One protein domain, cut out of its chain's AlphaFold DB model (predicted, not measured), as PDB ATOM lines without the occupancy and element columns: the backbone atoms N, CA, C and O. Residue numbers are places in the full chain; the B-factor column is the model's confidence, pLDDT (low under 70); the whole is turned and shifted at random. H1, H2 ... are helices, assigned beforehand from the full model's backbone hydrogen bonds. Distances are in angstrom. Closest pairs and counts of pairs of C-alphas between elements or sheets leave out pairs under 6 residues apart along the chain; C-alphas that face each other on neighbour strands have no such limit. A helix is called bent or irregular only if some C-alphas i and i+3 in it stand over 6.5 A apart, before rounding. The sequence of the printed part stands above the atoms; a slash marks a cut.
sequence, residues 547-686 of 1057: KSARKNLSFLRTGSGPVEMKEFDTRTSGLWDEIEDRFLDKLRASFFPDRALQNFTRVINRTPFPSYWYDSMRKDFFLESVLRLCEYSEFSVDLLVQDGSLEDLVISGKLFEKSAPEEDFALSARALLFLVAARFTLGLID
ATOM      1  N   LYS A 547      57.556 -12.392  97.466       79.56
ATOM      2  CA  LYS A 547      58.744 -12.969  96.832       79.56
ATOM      3  C   LYS A 547      58.331 -13.899  95.695       79.56
ATOM      4  O   LYS A 547      58.889 -13.803  94.602       79.56
ATOM      5  N   SER A 548      57.350 -14.762  95.945       81.31
ATOM      6  CA  SER A 548      56.765 -15.628  94.922       81.31
ATOM      7  C   SER A 548      56.050 -14.811  93.842       81.31
ATOM      8  O   SER A 548      56.281 -15.036  92.655       81.31
ATOM      9  N   ALA A 549      55.287 -13.784  94.230       85.81
ATOM     10  CA  ALA A 549      54.593 -12.905  93.294       85.81
ATOM     11  C   ALA A 549      55.556 -12.190  92.333       85.81
ATOM     12  O   ALA A 549      55.366 -12.249  91.120       85.81
ATOM     13  N   ARG A 550      56.649 -11.598  92.842       85.06
ATOM     14  CA  ARG A 550      57.686 -10.968  91.999       85.06
ATOM     15  C   ARG A 550      58.307 -11.949  91.015       85.06
ATOM     16  O   ARG A 550      58.508 -11.608  89.854       85.06
ATOM     17  N   LYS A 551      58.600 -13.170  91.468       80.38
ATOM     18  CA  LYS A 551      59.157 -14.219  90.609       80.38
ATOM     19  C   LYS A 551      58.180 -14.597  89.491       80.38
ATOM     20  O   LYS A 551      58.587 -14.673  88.338       80.38
ATOM     21  N   ASN A 552      56.907 -14.795  89.826       86.69
ATOM     22  CA  ASN A 552      55.868 -15.171  88.871       86.69
ATOM     23  C   ASN A 552      55.581 -14.050  87.860       86.69
ATOM     24  O   ASN A 552      55.507 -14.324  86.669       86.69
ATOM     25  N   LEU A 553      55.502 -12.790  88.301       89.19
ATOM     26  CA  LEU A 553      55.337 -11.632  87.412       89.19
ATOM     27  C   LEU A 553      56.554 -11.432  86.502       89.19
ATOM     28  O   LEU A 553      56.398 -11.162  85.315       89.19
ATOM     29  N   SER A 554      57.769 -11.625  87.027       82.31
ATOM     30  CA  SER A 554      58.980 -11.601  86.203       82.31
ATOM     31  C   SER A 554      58.948 -12.695  85.140       82.31
ATOM     32  O   SER A 554      59.276 -12.423  83.991       82.31
ATOM     33  N   PHE A 555      58.525 -13.910  85.501       84.06
ATOM     34  CA  PHE A 555      58.368 -15.003  84.548       84.06
ATOM     35  C   PHE A 555      57.306 -14.691  83.484       84.06
ATOM     36  O   PHE A 555      57.563 -14.896  82.308       84.06
ATOM     37  N   LEU A 556      56.142 -14.156  83.857       88.69
ATOM     38  CA  LEU A 556      55.108 -13.777  82.884       88.69
ATOM     39  C   LEU A 556      55.591 -12.673  81.930       88.69
ATOM     40  O   LEU A 556      55.205 -12.638  80.767       88.69
ATOM     41  N   ARG A 557      56.496 -11.807  82.389       84.75
ATOM     42  CA  ARG A 557      57.088 -10.779  81.537       84.75
ATOM     43  C   ARG A 557      58.174 -11.323  80.614       84.75
ATOM     44  O   ARG A 557      58.207 -10.946  79.448       84.75
ATOM     45  N   THR A 558      59.103 -12.135  81.119       78.00
ATOM     46  CA  THR A 558      60.347 -12.470  80.394       78.00
ATOM     47  C   THR A 558      60.472 -13.935  79.992       78.00
ATOM     48  O   THR A 558      61.331 -14.264  79.179       78.00
ATOM     49  N   GLY A 559      59.659 -14.818  80.565       71.81
ATOM     50  CA  GLY A 559      59.775 -16.271  80.437       71.81
ATOM     51  C   GLY A 559      60.953 -16.887  81.217       71.81
ATOM     52  O   GLY A 559      61.129 -18.103  81.260       71.81
ATOM     53  N   SER A 560      61.758 -16.066  81.901       63.00
ATOM     54  CA  SER A 560      62.984 -16.507  82.578       63.00
ATOM     55  C   SER A 560      62.666 -17.167  83.931       63.00
ATOM     56  O   SER A 560      62.398 -16.491  84.928       63.00
ATOM     57  N   GLY A 561      62.682 -18.504  83.974       53.28
ATOM     58  CA  GLY A 561      62.548 -19.320  85.189       53.28
ATOM     59  C   GLY A 561      63.880 -19.934  85.667       53.28
ATOM     60  O   GLY A 561      64.862 -19.909  84.933       53.28
ATOM     61  N   PRO A 562      63.958 -20.514  86.887       39.06
ATOM     62  CA  PRO A 562      65.229 -20.985  87.460       39.06
ATOM     63  C   PRO A 562      65.723 -22.360  86.976       39.06
ATOM     64  O   PRO A 562      66.798 -22.767  87.402       39.06
ATOM     65  N   VAL A 563      64.929 -23.123  86.211       37.97
ATOM     66  CA  VAL A 563      65.200 -24.559  85.960       37.97
ATOM     67  C   VAL A 563      65.090 -24.960  84.480       37.97
ATOM     68  O   VAL A 563      65.784 -25.879  84.068       37.97
ATOM     69  N   GLU A 564      64.320 -24.242  83.655       41.91
ATOM     70  CA  GLU A 564      64.247 -24.431  82.196       41.91
ATOM     71  C   GLU A 564      64.089 -23.047  81.541       41.91
ATOM     72  O   GLU A 564      63.217 -22.270  81.942       41.91
ATOM     73  N   MET A 565      64.963 -22.695  80.592       43.50
ATOM     74  CA  MET A 565      64.934 -21.390  79.923       43.50
ATOM     75  C   MET A 565      63.927 -21.404  78.775       43.50
ATOM     76  O   MET A 565      64.199 -21.937  77.702       43.50
ATOM     77  N   LYS A 566      62.765 -20.792  78.996       53.06
ATOM     78  CA  LYS A 566      61.820 -20.450  77.936       53.06
ATOM     79  C   LYS A 566      61.735 -18.936  77.841       53.06
ATOM     80  O   LYS A 566      60.822 -18.343  78.393       53.06
ATOM     81  N   GLU A 567      62.707 -18.294  77.203       69.19
ATOM     82  CA  GLU A 567      62.677 -16.835  77.067       69.19
ATOM     83  C   GLU A 567      61.593 -16.396  76.081       69.19
ATOM     84  O   GLU A 567      61.477 -16.926  74.974       69.19
ATOM     85  N   PHE A 568      60.765 -15.439  76.501       74.75
ATOM     86  CA  PHE A 568      59.699 -14.910  75.657       74.75
ATOM     87  C   PHE A 568      60.258 -13.946  74.621       74.75
ATOM     88  O   PHE A 568      61.065 -13.061  74.936       74.75
ATOM     89  N   ASP A 569      59.775 -14.105  73.388       70.44
ATOM     90  CA  ASP A 569      60.106 -13.206  72.301       70.44
ATOM     91  C   ASP A 569      59.609 -11.777  72.575       70.44
ATOM     92  O   ASP A 569      58.791 -11.476  73.451       70.44
ATOM     93  N   THR A 570      60.148 -10.873  71.773       65.94
ATOM     94  CA  THR A 570      59.826  -9.450  71.753       65.94
ATOM     95  C   THR A 570      58.312  -9.190  71.715       65.94
ATOM     96  O   THR A 570      57.790  -8.411  72.514       65.94
ATOM     97  N   ARG A 571      57.587  -9.882  70.832       77.06
ATOM     98  CA  ARG A 571      56.143  -9.693  70.653       77.06
ATOM     99  C   ARG A 571      55.370 -10.093  71.906       77.06
ATOM    100  O   ARG A 571      54.487  -9.362  72.340       77.06
ATOM    101  N   THR A 572      55.706 -11.237  72.485       76.62
ATOM    102  CA  THR A 572      55.058 -11.803  73.668       76.62
ATOM    103  C   THR A 572      55.205 -10.869  74.860       76.62
ATOM    104  O   THR A 572      54.220 -10.541  75.511       76.62
ATOM    105  N   SER A 573      56.407 -10.365  75.122       80.62
ATOM    106  CA  SER A 573      56.599  -9.448  76.247       80.62
ATOM    107  C   SER A 573      56.018  -8.061  76.009       80.62
ATOM    108  O   SER A 573      55.534  -7.461  76.959       80.62
ATOM    109  N   GLY A 574      55.996  -7.575  74.762       76.06
ATOM    110  CA  GLY A 574      55.264  -6.352  74.424       76.06
ATOM    111  C   GLY A 574      53.764  -6.488  74.704       76.06
ATOM    112  O   GLY A 574      53.175  -5.616  75.335       76.06
ATOM    113  N   LEU A 575      53.164  -7.627  74.336       85.00
ATOM    114  CA  LEU A 575      51.768  -7.932  74.667       85.00
ATOM    115  C   LEU A 575      51.534  -8.022  76.183       85.00
ATOM    116  O   LEU A 575      50.479  -7.602  76.647       85.00
ATOM    117  N   TRP A 576      52.500  -8.535  76.959       92.06
ATOM    118  CA  TRP A 576      52.427  -8.510  78.426       92.06
ATOM    119  C   TRP A 576      52.412  -7.078  78.965       92.06
ATOM    120  O   TRP A 576      51.560  -6.746  79.788       92.06
ATOM    121  N   ASP A 577      53.314  -6.221  78.483       86.00
ATOM    122  CA  ASP A 577      53.402  -4.827  78.926       86.00
ATOM    123  C   ASP A 577      52.086  -4.058  78.655       86.00
ATOM    124  O   ASP A 577      51.682  -3.239  79.479       86.00
ATOM    125  N   GLU A 578      51.362  -4.376  77.570       89.94
ATOM    126  CA  GLU A 578      50.031  -3.813  77.260       89.94
ATOM    127  C   GLU A 578      48.912  -4.246  78.231       89.94
ATOM    128  O   GLU A 578      47.921  -3.528  78.408       89.94
ATOM    129  N   ILE A 579      49.009  -5.439  78.827       93.31
ATOM    130  CA  ILE A 579      47.947  -6.003  79.682       93.31
ATOM    131  C   ILE A 579      48.275  -5.946  81.175       93.31
ATOM    132  O   ILE A 579      47.361  -6.071  81.988       93.31
ATOM    133  N   GLU A 580      49.538  -5.751  81.552       92.75
ATOM    134  CA  GLU A 580      50.020  -5.940  82.921       92.75
ATOM    135  C   GLU A 580      49.291  -5.076  83.959       92.75
ATOM    136  O   GLU A 580      48.945  -5.578  85.027       92.75
ATOM    137  N   ASP A 581      49.027  -3.800  83.666       90.12
ATOM    138  CA  ASP A 581      48.331  -2.920  84.617       90.12
ATOM    139  C   ASP A 581      46.905  -3.397  84.889       90.12
ATOM    140  O   ASP A 581      46.508  -3.570  86.041       90.12
ATOM    141  N   ARG A 582      46.167  -3.733  83.826       93.56
ATOM    142  CA  ARG A 582      44.821  -4.306  83.953       93.56
ATOM    143  C   ARG A 582      44.856  -5.654  84.663       93.56
ATOM    144  O   ARG A 582      44.001  -5.925  85.501       93.56
ATOM    145  N   PHE A 583      45.847  -6.489  84.361       94.88
ATOM    146  CA  PHE A 583      46.046  -7.780  85.011       94.88
ATOM    147  C   PHE A 583      46.246  -7.614  86.528       94.88
ATOM    148  O   PHE A 583      45.577  -8.286  87.318       94.88
ATOM    149  N   LEU A 584      47.103  -6.679  86.950       93.69
ATOM    150  CA  LEU A 584      47.344  -6.377  88.362       93.69
ATOM    151  C   LEU A 584      46.124  -5.755  89.047       93.69
ATOM    152  O   LEU A 584      45.832  -6.121  90.182       93.69
ATOM    153  N   ASP A 585      45.377  -4.882  88.373       92.25
ATOM    154  CA  ASP A 585      44.148  -4.300  88.922       92.25
ATOM    155  C   ASP A 585      43.066  -5.360  89.165       92.25
ATOM    156  O   ASP A 585      42.398  -5.345  90.205       92.25
ATOM    157  N   LYS A 586      42.920  -6.332  88.254       93.12
ATOM    158  CA  LYS A 586      42.004  -7.466  88.449       93.12
ATOM    159  C   LYS A 586      42.459  -8.377  89.585       93.12
ATOM    160  O   LYS A 586      41.622  -8.792  90.384       93.12
ATOM    161  N   LEU A 587      43.761  -8.636  89.717       93.88
ATOM    162  CA  LEU A 587      44.289  -9.376  90.865       93.88
ATOM    163  C   LEU A 587      44.120  -8.605  92.180       93.88
ATOM    164  O   LEU A 587      43.783  -9.209  93.190       93.88
ATOM    165  N   ARG A 588      44.255  -7.278  92.191       92.75
ATOM    166  CA  ARG A 588      44.003  -6.472  93.397       92.75
ATOM    167  C   ARG A 588      42.546  -6.579  93.863       92.75
ATOM    168  O   ARG A 588      42.279  -6.527  95.060       92.75
ATOM    169  N   ALA A 589      41.609  -6.735  92.927       88.88
ATOM    170  CA  ALA A 589      40.192  -6.959  93.213       88.88
ATOM    171  C   ALA A 589      39.834  -8.432  93.513       88.88
ATOM    172  O   ALA A 589      38.715  -8.704  93.955       88.88
ATOM    173  N   SER A 590      40.755  -9.370  93.269       89.88
ATOM    174  CA  SER A 590      40.590 -10.809  93.502       89.88
ATOM    175  C   SER A 590      40.630 -11.141  94.996       89.88
ATOM    176  O   SER A 590      41.274 -10.459  95.795       89.88
ATOM    177  N   PHE A 591      39.942 -12.210  95.398       88.38
ATOM    178  CA  PHE A 591      39.927 -12.659  96.788       88.38
ATOM    179  C   PHE A 591      41.157 -13.524  97.117       88.38
ATOM    180  O   PHE A 591      41.646 -13.514  98.252       88.38
ATOM    181  N   PHE A 592      41.680 -14.259  96.130       91.19
ATOM    182  CA  PHE A 592      42.879 -15.093  96.247       91.19
ATOM    183  C   PHE A 592      43.936 -14.754  95.173       91.19
ATOM    184  O   PHE A 592      44.265 -15.610  94.341       91.19
ATOM    185  N   PRO A 593      44.531 -13.546  95.214       93.25
ATOM    186  CA  PRO A 593      45.452 -13.066  94.182       93.25
ATOM    187  C   PRO A 593      46.695 -13.945  94.016       93.25
ATOM    188  O   PRO A 593      47.076 -14.255  92.889       93.25
ATOM    189  N   ASP A 594      47.304 -14.408  95.116       92.69
ATOM    190  CA  ASP A 594      48.486 -15.280  95.077       92.69
ATOM    191  C   ASP A 594      48.213 -16.583  94.304       92.69
ATOM    192  O   ASP A 594      49.031 -17.003  93.483       92.69
ATOM    193  N   ARG A 595      47.042 -17.200  94.525       94.19
ATOM    194  CA  ARG A 595      46.641 -18.438  93.838       94.19
ATOM    195  C   ARG A 595      46.381 -18.177  92.361       94.19
ATOM    196  O   ARG A 595      46.886 -18.923  91.527       94.19
ATOM    197  N   ALA A 596      45.619 -17.131  92.045       94.69
ATOM    198  CA  ALA A 596      45.296 -16.779  90.668       94.69
ATOM    199  C   ALA A 596      46.571 -16.521  89.846       94.69
ATOM    200  O   ALA A 596      46.733 -17.096  88.770       94.69
ATOM    201  N   LEU A 597      47.518 -15.751  90.398       95.81
ATOM    202  CA  LEU A 597      48.820 -15.502  89.779       95.81
ATOM    203  C   LEU A 597      49.622 -16.797  89.597       95.81
ATOM    204  O   LEU A 597      50.095 -17.072  88.498       95.81
ATOM    205  N   GLN A 598      49.760 -17.609  90.650       94.94
ATOM    206  CA  GLN A 598      50.517 -18.861  90.587       94.94
ATOM    207  C   GLN A 598      49.942 -19.828  89.542       94.94
ATOM    208  O   GLN A 598      50.696 -20.415  88.762       94.94
ATOM    209  N   ASN A 599      48.622 -19.992  89.507       95.88
ATOM    210  CA  ASN A 599      47.957 -20.877  88.559       95.88
ATOM    211  C   ASN A 599      48.063 -20.366  87.127       95.88
ATOM    212  O   ASN A 599      48.364 -21.153  86.230       95.88
ATOM    213  N   PHE A 600      47.921 -19.060  86.905       96.38
ATOM    214  CA  PHE A 600      48.122 -18.493  85.578       96.38
ATOM    215  C   PHE A 600      49.570 -18.664  85.093       96.38
ATOM    216  O   PHE A 600      49.806 -19.103  83.969       96.38
ATOM    217  N   THR A 601      50.557 -18.436  85.966       94.25
ATOM    218  CA  THR A 601      51.969 -18.716  85.673       94.25
ATOM    219  C   THR A 601      52.205 -20.179  85.292       94.25
ATOM    220  O   THR A 601      52.953 -20.446  84.352       94.25
ATOM    221  N   ARG A 602      51.551 -21.137  85.963       93.75
ATOM    222  CA  ARG A 602      51.649 -22.566  85.612       93.75
ATOM    223  C   ARG A 602      51.110 -22.869  84.215       93.75
ATOM    224  O   ARG A 602      51.744 -23.650  83.507       93.75
ATOM    225  N   VAL A 603      49.986 -22.259  83.831       92.88
ATOM    226  CA  VAL A 603      49.402 -22.393  82.484       92.88
ATOM    227  C   VAL A 603      50.389 -21.877  81.439       92.88
ATOM    228  O   VAL A 603      50.834 -22.634  80.579       92.88
ATOM    229  N   ILE A 604      50.831 -20.627  81.591       92.75
ATOM    230  CA  ILE A 604      51.751 -19.981  80.648       92.75
ATOM    231  C   ILE A 604      53.081 -20.738  80.519       92.75
ATOM    232  O   ILE A 604      53.633 -20.841  79.425       92.75
ATOM    233  N   ASN A 605      53.586 -21.320  81.608       87.62
ATOM    234  CA  ASN A 605      54.827 -22.091  81.572       87.62
ATOM    235  C   ASN A 605      54.744 -23.349  80.693       87.62
ATOM    236  O   ASN A 605      55.737 -23.738  80.081       87.62
ATOM    237  N   ARG A 606      53.568 -23.980  80.593       86.00
ATOM    238  CA  ARG A 606      53.367 -25.162  79.739       86.00
ATOM    239  C   ARG A 606      52.950 -24.819  78.311       86.00
ATOM    240  O   ARG A 606      53.273 -25.585  77.408       86.00
ATOM    241  N   THR A 607      52.307 -23.677  78.093       84.12
ATOM    242  CA  THR A 607      51.821 -23.260  76.773       84.12
ATOM    243  C   THR A 607      52.963 -22.985  75.791       84.12
ATOM    244  O   THR A 607      53.840 -22.184  76.113       84.12
ATOM    245  N   PRO A 608      52.978 -23.570  74.577       80.38
ATOM    246  CA  PRO A 608      54.018 -23.332  73.571       80.38
ATOM    247  C   PRO A 608      54.062 -21.880  73.071       80.38
ATOM    248  O   PRO A 608      55.158 -21.374  72.838       80.38
ATOM    249  N   PHE A 609      52.914 -21.199  72.984       84.75
ATOM    250  CA  PHE A 609      52.787 -19.854  72.411       84.75
ATOM    251  C   PHE A 609      52.069 -18.861  73.354       84.75
ATOM    252  O   PHE A 609      50.900 -18.532  73.141       84.75
ATOM    253  N   PRO A 610      52.748 -18.331  74.393       90.06
ATOM    254  CA  PRO A 610      52.143 -17.391  75.348       90.06
ATOM    255  C   PRO A 610      51.595 -16.102  74.720       90.06
ATOM    256  O   PRO A 610      50.679 -15.487  75.264       90.06
ATOM    257  N   SER A 611      52.110 -15.708  73.550       90.88
ATOM    258  CA  SER A 611      51.628 -14.546  72.801       90.88
ATOM    259  C   SER A 611      50.130 -14.613  72.496       90.88
ATOM    260  O   SER A 611      49.470 -13.589  72.621       90.88
ATOM    261  N   TYR A 612      49.559 -15.780  72.173       91.31
ATOM    262  CA  TYR A 612      48.117 -15.891  71.903       91.31
ATOM    263  C   TYR A 612      47.258 -15.646  73.145       91.31
ATOM    264  O   TYR A 612      46.186 -15.042  73.044       91.31
ATOM    265  N   TRP A 613      47.736 -16.056  74.323       94.19
ATOM    266  CA  TRP A 613      47.063 -15.772  75.590       94.19
ATOM    267  C   TRP A 613      47.066 -14.284  75.885       94.19
ATOM    268  O   TRP A 613      46.012 -13.720  76.166       94.19
ATOM    269  N   TYR A 614      48.229 -13.642  75.785       94.62
ATOM    270  CA  TYR A 614      48.347 -12.212  76.062       94.62
ATOM    271  C   TYR A 614      47.564 -11.370  75.052       94.62
ATOM    272  O   TYR A 614      46.866 -10.436  75.443       94.62
ATOM    273  N   ASP A 615      47.578 -11.759  73.775       92.62
ATOM    274  CA  ASP A 615      46.784 -11.123  72.724       92.62
ATOM    275  C   ASP A 615      45.274 -11.214  73.011       92.62
ATOM    276  O   ASP A 615      44.567 -10.204  72.952       92.62
ATOM    277  N   SER A 616      44.799 -12.400  73.412       91.56
ATOM    278  CA  SER A 616      43.397 -12.647  73.780       91.56
ATOM    279  C   SER A 616      42.988 -11.902  75.054       91.56
ATOM    280  O   SER A 616      41.881 -11.366  75.137       91.56
ATOM    281  N   MET A 617      43.901 -11.795  76.025       94.94
ATOM    282  CA  MET A 617      43.716 -11.060  77.282       94.94
ATOM    283  C   MET A 617      43.612  -9.546  77.116       94.94
ATOM    284  O   MET A 617      43.221  -8.862  78.059       94.94
ATOM    285  N   ARG A 618      43.867  -9.000  75.921       93.25
ATOM    286  CA  ARG A 618      43.534  -7.596  75.643       93.25
ATOM    287  C   ARG A 618      42.034  -7.322  75.769       93.25
ATOM    288  O   ARG A 618      41.660  -6.178  76.032       93.25
ATOM    289  N   LYS A 619      41.193  -8.353  75.608       91.94
ATOM    290  CA  LYS A 619      39.749  -8.309  75.862       91.94
ATOM    291  C   LYS A 619      39.478  -8.553  77.349       91.94
ATOM    292  O   LYS A 619      39.741  -9.644  77.854       91.94
ATOM    293  N   ASP A 620      38.868  -7.579  78.021       88.81
ATOM    294  CA  ASP A 620      38.639  -7.631  79.473       88.81
ATOM    295  C   ASP A 620      37.828  -8.860  79.911       88.81
ATOM    296  O   ASP A 620      38.190  -9.517  80.883       88.81
ATOM    297  N   PHE A 621      36.789  -9.236  79.156       90.44
ATOM    298  CA  PHE A 621      35.994 -10.438  79.439       90.44
ATOM    299  C   PHE A 621      36.847 -11.718  79.470       90.44
ATOM    300  O   PHE A 621      36.653 -12.581  80.329       90.44
ATOM    301  N   PHE A 622      37.807 -11.840  78.549       94.00
ATOM    302  CA  PHE A 622      38.694 -12.998  78.475       94.00
ATOM    303  C   PHE A 622      39.669 -13.013  79.656       94.00
ATOM    304  O   PHE A 622      39.798 -14.029  80.338       94.00
ATOM    305  N   LEU A 623      40.301 -11.868  79.938       94.38
ATOM    306  CA  LEU A 623      41.201 -11.694  81.078       94.38
ATOM    307  C   LEU A 623      40.515 -12.046  82.406       94.38
ATOM    308  O   LEU A 623      41.041 -12.842  83.181       94.38
ATOM    309  N   GLU A 624      39.323 -11.498  82.650       92.88
ATOM    310  CA  GLU A 624      38.539 -11.775  83.857       92.88
ATOM    311  C   GLU A 624      38.170 -13.250  83.978       92.88
ATOM    312  O   GLU A 624      38.292 -13.836  85.053       92.88
ATOM    313  N   SER A 625      37.748 -13.864  82.873       92.88
ATOM    314  CA  SER A 625      37.351 -15.267  82.868       92.88
ATOM    315  C   SER A 625      38.526 -16.194  83.171       92.88
ATOM    316  O   SER A 625      38.400 -17.095  84.001       92.88
ATOM    317  N   VAL A 626      39.690 -15.960  82.558       94.38
ATOM    318  CA  VAL A 626      40.890 -16.765  82.823       94.38
ATOM    319  C   VAL A 626      41.362 -16.581  84.263       94.38
ATOM    320  O   VAL A 626      41.628 -17.570  84.942       94.38
ATOM    321  N   LEU A 627      41.402 -15.346  84.773       95.19
ATOM    322  CA  LEU A 627      41.782 -15.098  86.167       95.19
ATOM    323  C   LEU A 627      40.811 -15.751  87.154       95.19
ATOM    324  O   LEU A 627      41.253 -16.375  88.117       95.19
ATOM    325  N   ARG A 628      39.502 -15.695  86.885       94.50
ATOM    326  CA  ARG A 628      38.478 -16.375  87.690       94.50
ATOM    327  C   ARG A 628      38.655 -17.892  87.666       94.50
ATOM    328  O   ARG A 628      38.517 -18.538  88.704       94.50
ATOM    329  N   LEU A 629      38.998 -18.467  86.514       94.56
ATOM    330  CA  LEU A 629      39.312 -19.889  86.403       94.56
ATOM    331  C   LEU A 629      40.540 -20.250  87.255       94.56
ATOM    332  O   LEU A 629      40.474 -21.188  88.050       94.56
ATOM    333  N   CYS A 630      41.618 -19.469  87.146       95.94
ATOM    334  CA  CYS A 630      42.845 -19.652  87.923       95.94
ATOM    335  C   CYS A 630      42.637 -19.464  89.435       95.94
ATOM    336  O   CYS A 630      43.328 -20.100  90.233       95.94
ATOM    337  N   GLU A 631      41.691 -18.617  89.838       94.50
ATOM    338  CA  GLU A 631      41.366 -18.353  91.239       94.50
ATOM    339  C   GLU A 631      40.532 -19.476  91.882       94.50
ATOM    340  O   GLU A 631      40.803 -19.889  93.019       94.50
ATOM    341  N   TYR A 632      39.517 -19.975  91.167       93.50
ATOM    342  CA  TYR A 632      38.464 -20.810  91.753       93.50
ATOM    343  C   TYR A 632      38.472 -22.282  91.318       93.50
ATOM    344  O   TYR A 632      37.842 -23.089  92.002       93.50
ATOM    345  N   SER A 633      39.184 -22.665  90.250       93.25
ATOM    346  CA  SER A 633      39.210 -24.054  89.763       93.25
ATOM    347  C   SER A 633      40.624 -24.584  89.535       93.25
ATOM    348  O   SER A 633      41.143 -24.599  88.419       93.25
ATOM    349  N   GLU A 634      41.219 -25.115  90.604       92.81
ATOM    350  CA  GLU A 634      42.475 -25.876  90.526       92.81
ATOM    351  C   GLU A 634      42.346 -27.058  89.553       92.81
ATOM    352  O   GLU A 634      43.230 -27.303  88.743       92.81
ATOM    353  N   PHE A 635      41.193 -27.736  89.566       91.62
ATOM    354  CA  PHE A 635      40.909 -28.878  88.697       91.62
ATOM    355  C   PHE A 635      40.996 -28.519  87.207       91.62
ATOM    356  O   PHE A 635      41.621 -29.240  86.434       91.62
ATOM    357  N   SER A 636      40.403 -27.394  86.792       93.50
ATOM    358  CA  SER A 636      40.475 -26.947  85.396       93.50
ATOM    359  C   SER A 636      41.900 -26.552  85.000       93.50
ATOM    360  O   SER A 636      42.331 -26.880  83.896       93.50
ATOM    361  N   VAL A 637      42.638 -25.887  85.894       94.69
ATOM    362  CA  VAL A 637      44.042 -25.510  85.666       94.69
ATOM    363  C   VAL A 637      44.928 -26.749  85.543       94.69
ATOM    364  O   VAL A 637      45.742 -26.823  84.627       94.69
ATOM    365  N   ASP A 638      44.751 -27.743  86.413       93.50
ATOM    366  CA  ASP A 638      45.502 -28.998  86.372       93.50
ATOM    367  C   ASP A 638      45.271 -29.751  85.062       93.50
ATOM    368  O   ASP A 638      46.234 -30.217  84.453       93.50
ATOM    369  N   LEU A 639      44.020 -29.828  84.593       91.75
ATOM    370  CA  LEU A 639      43.703 -30.432  83.297       91.75
ATOM    371  C   LEU A 639      44.385 -29.688  82.141       91.75
ATOM    372  O   LEU A 639      44.990 -30.337  81.291       91.75
ATOM    373  N   LEU A 640      44.336 -28.353  82.138       91.44
ATOM    374  CA  LEU A 640      44.955 -27.513  81.104       91.44
ATOM    375  C   LEU A 640      46.491 -27.637  81.087       91.44
ATOM    376  O   LEU A 640      47.107 -27.667  80.029       91.44
ATOM    377  N   VAL A 641      47.119 -27.751  82.261       91.00
ATOM    378  CA  VAL A 641      48.574 -27.935  82.416       91.00
ATOM    379  C   VAL A 641      49.017 -29.346  82.007       91.00
ATOM    380  O   VAL A 641      50.136 -29.516  81.519       91.00
ATOM    381  N   GLN A 642      48.176 -30.362  82.229       89.31
ATOM    382  CA  GLN A 642      48.455 -31.756  81.861       89.31
ATOM    383  C   GLN A 642      48.238 -32.036  80.370       89.31
ATOM    384  O   GLN A 642      48.910 -32.908  79.821       89.31
ATOM    385  N   ASP A 643      47.306 -31.331  79.727       87.44
ATOM    386  CA  ASP A 643      46.928 -31.544  78.333       87.44
ATOM    387  C   ASP A 643      46.853 -30.214  77.574       87.44
ATOM    388  O   ASP A 643      45.841 -29.512  77.588       87.44
ATOM    389  N   GLY A 644      47.943 -29.883  76.876       83.50
ATOM    390  CA  GLY A 644      48.058 -28.640  76.112       83.50
ATOM    391  C   GLY A 644      47.067 -28.519  74.950       83.50
ATOM    392  O   GLY A 644      46.818 -27.408  74.499       83.50
ATOM    393  N   SER A 645      46.443 -29.615  74.490       86.50
ATOM    394  CA  SER A 645      45.415 -29.546  73.433       86.50
ATOM    395  C   SER A 645      44.148 -28.803  73.873       86.50
ATOM    396  O   SER A 645      43.358 -28.357  73.044       86.50
ATOM    397  N   LEU A 646      43.952 -28.640  75.186       90.44
ATOM    398  CA  LEU A 646      42.816 -27.917  75.754       90.44
ATOM    399  C   LEU A 646      42.943 -26.395  75.611       90.44
ATOM    400  O   LEU A 646      41.944 -25.690  75.759       90.44
ATOM    401  N   GLU A 647      44.141 -25.891  75.303       91.06
ATOM    402  CA  GLU A 647      44.407 -24.471  75.058       91.06
ATOM    403  C   GLU A 647      43.504 -23.901  73.960       91.06
ATOM    404  O   GLU A 647      42.909 -22.836  74.142       91.06
ATOM    405  N   ASP A 648      43.313 -24.655  72.875       88.75
ATOM    406  CA  ASP A 648      42.483 -24.242  71.747       88.75
ATOM    407  C   ASP A 648      41.034 -23.981  72.167       88.75
ATOM    408  O   ASP A 648      40.415 -23.045  71.666       88.75
ATOM    409  N   LEU A 649      40.483 -24.733  73.128       89.19
ATOM    410  CA  LEU A 649      39.114 -24.517  73.622       89.19
ATOM    411  C   LEU A 649      38.965 -23.175  74.347       89.19
ATOM    412  O   LEU A 649      37.883 -22.585  74.331       89.19
ATOM    413  N   VAL A 650      40.038 -22.702  74.983       91.25
ATOM    414  CA  VAL A 650      40.060 -21.410  75.669       91.25
ATOM    415  C   VAL A 650      40.285 -20.297  74.651       91.25
ATOM    416  O   VAL A 650      39.449 -19.403  74.548       91.25
ATOM    417  N   ILE A 651      41.362 -20.376  73.865       89.50
ATOM    418  CA  ILE A 651      41.792 -19.317  72.938       89.50
ATOM    419  C   ILE A 651      40.796 -19.105  71.789       89.50
ATOM    420  O   ILE A 651      40.506 -17.960  71.446       89.50
ATOM    421  N   SER A 652      40.215 -20.175  71.231       85.56
ATOM    422  CA  SER A 652      39.184 -20.061  70.179       85.56
ATOM    423  C   SER A 652      37.888 -19.414  70.667       85.56
ATOM    424  O   SER A 652      37.078 -18.966  69.861       85.56
ATOM    425  N   GLY A 653      37.679 -19.367  71.983       84.38
ATOM    426  CA  GLY A 653      36.455 -18.879  72.594       84.38
ATOM    427  C   GLY A 653      35.347 -19.925  72.731       84.38
ATOM    428  O   GLY A 653      34.333 -19.613  73.352       84.38
ATOM    429  N   LYS A 654      35.550 -21.172  72.272       85.19
ATOM    430  CA  LYS A 654      34.579 -22.277  72.417       85.19
ATOM    431  C   LYS A 654      34.144 -22.513  73.871       85.19
ATOM    432  O   LYS A 654      32.998 -22.878  74.140       85.19
ATOM    433  N   LEU A 655      35.032 -22.247  74.832       88.19
ATOM    434  CA  LEU A 655      34.716 -22.246  76.263       88.19
ATOM    435  C   LEU A 655      33.521 -21.342  76.614       88.19
ATOM    436  O   LEU A 655      32.702 -21.711  77.458       88.19
ATOM    437  N   PHE A 656      33.425 -20.179  75.973       84.56
ATOM    438  CA  PHE A 656      32.433 -19.140  76.257       84.56
ATOM    439  C   PHE A 656      31.164 -19.266  75.412       84.56
ATOM    440  O   PHE A 656      30.182 -18.573  75.674       84.56
ATOM    441  N   GLU A 657      31.168 -20.137  74.405       80.75
ATOM    442  CA  GLU A 657      30.002 -20.389  73.570       80.75
ATOM    443  C   GLU A 657      28.940 -21.180  74.333       80.75
ATOM    444  O   GLU A 657      29.231 -22.136  75.059       80.75
ATOM    445  N   LYS A 658      27.680 -20.799  74.118       65.38
ATOM    446  CA  LYS A 658      26.518 -21.564  74.562       65.38
ATOM    447  C   LYS A 658      26.203 -22.618  73.492       65.38
ATOM    448  O   LYS A 658      25.329 -22.403  72.660       65.38
ATOM    449  N   SER A 659      26.981 -23.701  73.456       59.59
ATOM    450  CA  SER A 659      26.808 -24.791  72.484       59.59
ATOM    451  C   SER A 659      25.657 -25.725  72.867       59.59
ATOM    452  O   SER A 659      25.323 -25.883  74.045       59.59
ATOM    453  N   ALA A 660      25.051 -26.374  71.866       62.69
ATOM    454  CA  ALA A 660      24.157 -27.496  72.119       62.69
ATOM    455  C   ALA A 660      24.980 -28.651  72.729       62.69
ATOM    456  O   ALA A 660      26.051 -28.961  72.201       62.69
ATOM    457  N   PRO A 661      24.503 -29.332  73.790       63.59
ATOM    458  CA  PRO A 661      25.261 -30.393  74.462       63.59
ATOM    459  C   PRO A 661      25.786 -31.491  73.523       63.59
ATOM    460  O   PRO A 661      26.810 -32.101  73.810       63.59
ATOM    461  N   GLU A 662      25.111 -31.724  72.393       65.94
ATOM    462  CA  GLU A 662      25.463 -32.742  71.395       65.94
ATOM    463  C   GLU A 662      26.774 -32.448  70.651       65.94
ATOM    464  O   GLU A 662      27.506 -33.375  70.304       65.94
ATOM    465  N   GLU A 663      27.111 -31.176  70.432       69.25
ATOM    466  CA  GLU A 663      28.352 -30.777  69.751       69.25
ATOM    467  C   GLU A 663      29.587 -31.086  70.608       69.25
ATOM    468  O   GLU A 663      30.667 -31.401  70.097       69.25
ATOM    469  N   ASP A 664      29.408 -31.080  71.929       72.25
ATOM    470  CA  ASP A 664      30.448 -31.412  72.896       72.25
ATOM    471  C   ASP A 664      30.673 -32.933  72.996       72.25
ATOM    472  O   ASP A 664      31.703 -33.380  73.507       72.25
ATOM    473  N   PHE A 665      29.785 -33.765  72.428       76.06
ATOM    474  CA  PHE A 665      29.936 -35.229  72.430       76.06
ATOM    475  C   PHE A 665      31.097 -35.705  71.552       76.06
ATOM    476  O   PHE A 665      31.584 -36.828  71.720       76.06
ATOM    477  N   ALA A 666      31.578 -34.864  70.634       79.12
ATOM    478  CA  ALA A 666      32.762 -35.146  69.831       79.12
ATOM    479  C   ALA A 666      34.075 -35.004  70.629       79.12
ATOM    480  O   ALA A 666      35.063 -35.653  70.293       79.12
ATOM    481  N   LEU A 667      34.091 -34.221  71.715       86.81
ATOM    482  CA  LEU A 667      35.295 -33.926  72.506       86.81
ATOM    483  C   LEU A 667      35.820 -35.157  73.250       86.81
ATOM    484  O   LEU A 667      35.043 -36.031  73.613       86.81
ATOM    485  N   SER A 668      37.120 -35.246  73.542       89.75
ATOM    486  CA  SER A 668      37.633 -36.299  74.436       89.75
ATOM    487  C   SER A 668      37.009 -36.189  75.839       89.75
ATOM    488  O   SER A 668      36.538 -35.120  76.227       89.75
ATOM    489  N   ALA A 669      37.008 -37.266  76.635       89.25
ATOM    490  CA  ALA A 669      36.470 -37.209  78.000       89.25
ATOM    491  C   ALA A 669      37.184 -36.155  78.863       89.25
ATOM    492  O   ALA A 669      36.538 -35.418  79.607       89.25
ATOM    493  N   ARG A 670      38.507 -36.017  78.703       91.56
ATOM    494  CA  ARG A 670      39.293 -34.972  79.366       91.56
ATOM    495  C   ARG A 670      38.881 -33.562  78.930       91.56
ATOM    496  O   ARG A 670      38.686 -32.705  79.787       91.56
ATOM    497  N   ALA A 671      38.705 -33.334  77.627       91.81
ATOM    498  CA  ALA A 671      38.259 -32.047  77.094       91.81
ATOM    499  C   ALA A 671      36.842 -31.686  77.555       91.81
ATOM    500  O   ALA A 671      36.595 -30.547  77.945       91.81
ATOM    501  N   LEU A 672      35.939 -32.667  77.591       90.88
ATOM    502  CA  LEU A 672      34.593 -32.504  78.126       90.88
ATOM    503  C   LEU A 672      34.619 -32.111  79.611       90.88
ATOM    504  O   LEU A 672      33.952 -31.158  80.003       90.88
ATOM    505  N   LEU A 673      35.406 -32.810  80.437       92.62
ATOM    506  CA  LEU A 673      35.545 -32.497  81.864       92.62
ATOM    507  C   LEU A 673      36.100 -31.093  82.091       92.62
ATOM    508  O   LEU A 673      35.583 -30.370  82.941       92.62
ATOM    509  N   PHE A 674      37.121 -30.703  81.326       94.19
ATOM    510  CA  PHE A 674      37.671 -29.353  81.376       94.19
ATOM    511  C   PHE A 674      36.611 -28.309  81.023       94.19
ATOM    512  O   PHE A 674      36.396 -27.380  81.800       94.19
ATOM    513  N   LEU A 675      35.914 -28.492  79.899       91.88
ATOM    514  CA  LEU A 675      34.914 -27.557  79.391       91.88
ATOM    515  C   LEU A 675      33.755 -27.377  80.380       91.88
ATOM    516  O   LEU A 675      33.408 -26.249  80.723       91.88
ATOM    517  N   VAL A 676      33.198 -28.478  80.890       90.50
ATOM    518  CA  VAL A 676      32.096 -28.465  81.864       90.50
ATOM    519  C   VAL A 676      32.542 -27.829  83.186       90.50
ATOM    520  O   VAL A 676      31.853 -26.956  83.712       90.50
ATOM    521  N   ALA A 677      33.715 -28.198  83.710       92.62
ATOM    522  CA  ALA A 677      34.236 -27.610  84.944       92.62
ATOM    523  C   ALA A 677      34.510 -26.105  84.802       92.62
ATOM    524  O   ALA A 677      34.176 -25.320  85.694       92.62
ATOM    525  N   ALA A 678      35.093 -25.690  83.677       93.06
ATOM    526  CA  ALA A 678      35.408 -24.295  83.412       93.06
ATOM    527  C   ALA A 678      34.132 -23.462  83.217       93.06
ATOM    528  O   ALA A 678      33.981 -22.433  83.874       93.06
ATOM    529  N   ARG A 679      33.158 -23.936  82.427       91.81
ATOM    530  CA  ARG A 679      31.850 -23.274  82.262       91.81
ATOM    531  C   ARG A 679      31.106 -23.133  83.588       91.81
ATOM    532  O   ARG A 679      30.590 -22.056  83.875       91.81
ATOM    533  N   PHE A 680      31.104 -24.171  84.425       91.94
ATOM    534  CA  PHE A 680      30.497 -24.105  85.757       91.94
ATOM    535  C   PHE A 680      31.191 -23.063  86.648       91.94
ATOM    536  O   PHE A 680      30.531 -22.246  87.287       91.94
ATOM    537  N   THR A 681      32.527 -23.022  86.635       92.38
ATOM    538  CA  THR A 681      33.326 -22.045  87.406       92.38
ATOM    539  C   THR A 681      33.048 -20.601  86.974       92.38
ATOM    540  O   THR A 681      32.991 -19.684  87.802       92.38
ATOM    541  N   LEU A 682      32.842 -20.400  85.673       90.00
ATOM    542  CA  LEU A 682      32.475 -19.113  85.085       90.00
ATOM    543  C   LEU A 682      30.991 -18.760  85.287       90.00
ATOM    544  O   LEU A 682      30.610 -17.615  85.057       90.00
ATOM    545  N   GLY A 683      30.169 -19.701  85.764       87.94
ATOM    546  CA  GLY A 683      28.726 -19.524  85.946       87.94
ATOM    547  C   GLY A 683      27.924 -19.576  84.643       87.94
ATOM    548  O   GLY A 683      26.816 -19.052  84.598       87.94
ATOM    549  N   LEU A 684      28.487 -20.173  83.589       86.31
ATOM    550  CA  LEU A 684      27.844 -20.325  82.279       86.31
ATOM    551  C   LEU A 684      26.851 -21.492  82.239       86.31
ATOM    552  O   LEU A 684      25.938 -21.467  81.420       86.31
ATOM    553  N   ILE A 685      27.042 -22.489  83.108       85.19
ATOM    554  CA  ILE A 685      26.149 -23.641  83.270       85.19
ATOM    555  C   ILE A 685      25.864 -23.902  84.752       85.19
ATOM    556  O   ILE A 685      26.702 -23.617  85.616       85.19
ATOM    557  N   ASP A 686      24.694 -24.459  85.045       84.81
ATOM    558  CA  ASP A 686      24.265 -24.867  86.377       84.81
ATOM    559  C   ASP A 686      24.596 -26.343  86.693       84.81
ATOM    560  O   ASP A 686      25.193 -27.076  85.901       84.81
TER     561      ASP A 686
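AT A GLANCE: This is residues 547 to 686 of the 1057 residues of an uncharacterized protein of Ignavibacteriaceae bacterium (UniProt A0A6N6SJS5). Four helices, H1, H3, H6 and H9, make a row along the longest axis, each touching the next at a shallow or steep tilt, and H2a, H4 and H7 make a second row along one side of it. H5 crosses H3 and H9 nearly at right angles, with H2b packed on it, while the small H8 lies beyond H9 at one end of the long axis. The printed part has 140 residues with nine named helices, H1 to H9 in order, and no named strand. Its class is all helix, its helix packing mostly crossed. It is compact, with a radius of gyration of the C-alphas of 14.8 A and spans of 43 by 30 by 23 A.

IN THESE COORDINATES: H1, residues 547 to 558, begins at C-alpha 547, (58.744, -12.969, 96.832), and is 16.5 A long. H2, residues 570 to 589, was assigned as one helix by its hydrogen bonds but is bent, with C-alphas 578 and 581 7.6 A apart; its arms are H2a, residues 570 to 578, and H2b, residues 581 to 589. H3, residues 593 to 606, measures 20.4 A from C-alpha 593 at (45.452, -13.066, 94.182). H4 is residues 610 to 616, H5 residues 620 to 632, 18.0 A long, H6 residues 634 to 642, H7 residues 644 to 651 and H8 residues 663 to 666. H9, residues 669 to 682, is 19.8 A long and ends at C-alpha 682, (32.475, -19.113, 85.085).

HOW THE PARTS SIT: H1 touches H3 at a steep tilt of 39 degrees, the same way; the closest C-alphas, of Asn 552 and Thr 601, are 6.2 A apart. With residues 556 to 558 alone H1 touches H2a, closest at the C-alphas of Arg 557 and Ser 573, 5.5 A. H2a touches H4, with the C-alphas of Thr 572 and Ser 611 4.5 A apart. H5 touches H2b with residues 623 to 627 alone, closest at Lys 586 and Glu 624, whose C-alphas are 7.2 A apart. H3 and H5 are about perpendicular at 77 degrees and touch, closest at the C-alphas of Ala 596 and Glu 631, 4.3 A. H3 touches H6 at a shallow tilt of 18 degrees, closest at the C-alphas of Val 603 and Val 641, 5.6 A. H4 and H7 only just touch, with 3 pairs of C-alphas within 8 A, the closest Trp 613 and Ile 651 at 6.9 A. H6 touches H9, opposite ways at 39 degrees, a steep tilt; the closest C-alphas, of Ser 636 and Phe 674, are 5.5 A apart. H8 is close to H9 but not clearly touching it, 6.8 A between the C-alphas of Asp 664 and Leu 672. Every O i to N i+4 pair is within hydrogen-bond range in H1, H2a, H2b, H3, H4, H5, H6 and H9, but 1 of 4 in H7, beside 3 of 5 O i to N i+3 pairs; H8 is too short for an i+4 pair.

THE WHOLE: The two C-alphas farthest apart, of Lys 547 and Glu 662, are 46.3 A apart. The printed part has no cut. The links H1 to H2 and H7 to H8, 11 residues each, are long. Mean pLDDT of the printed part is 85.6; residues 560 to 567, 570 and 658 to 663 are under 70.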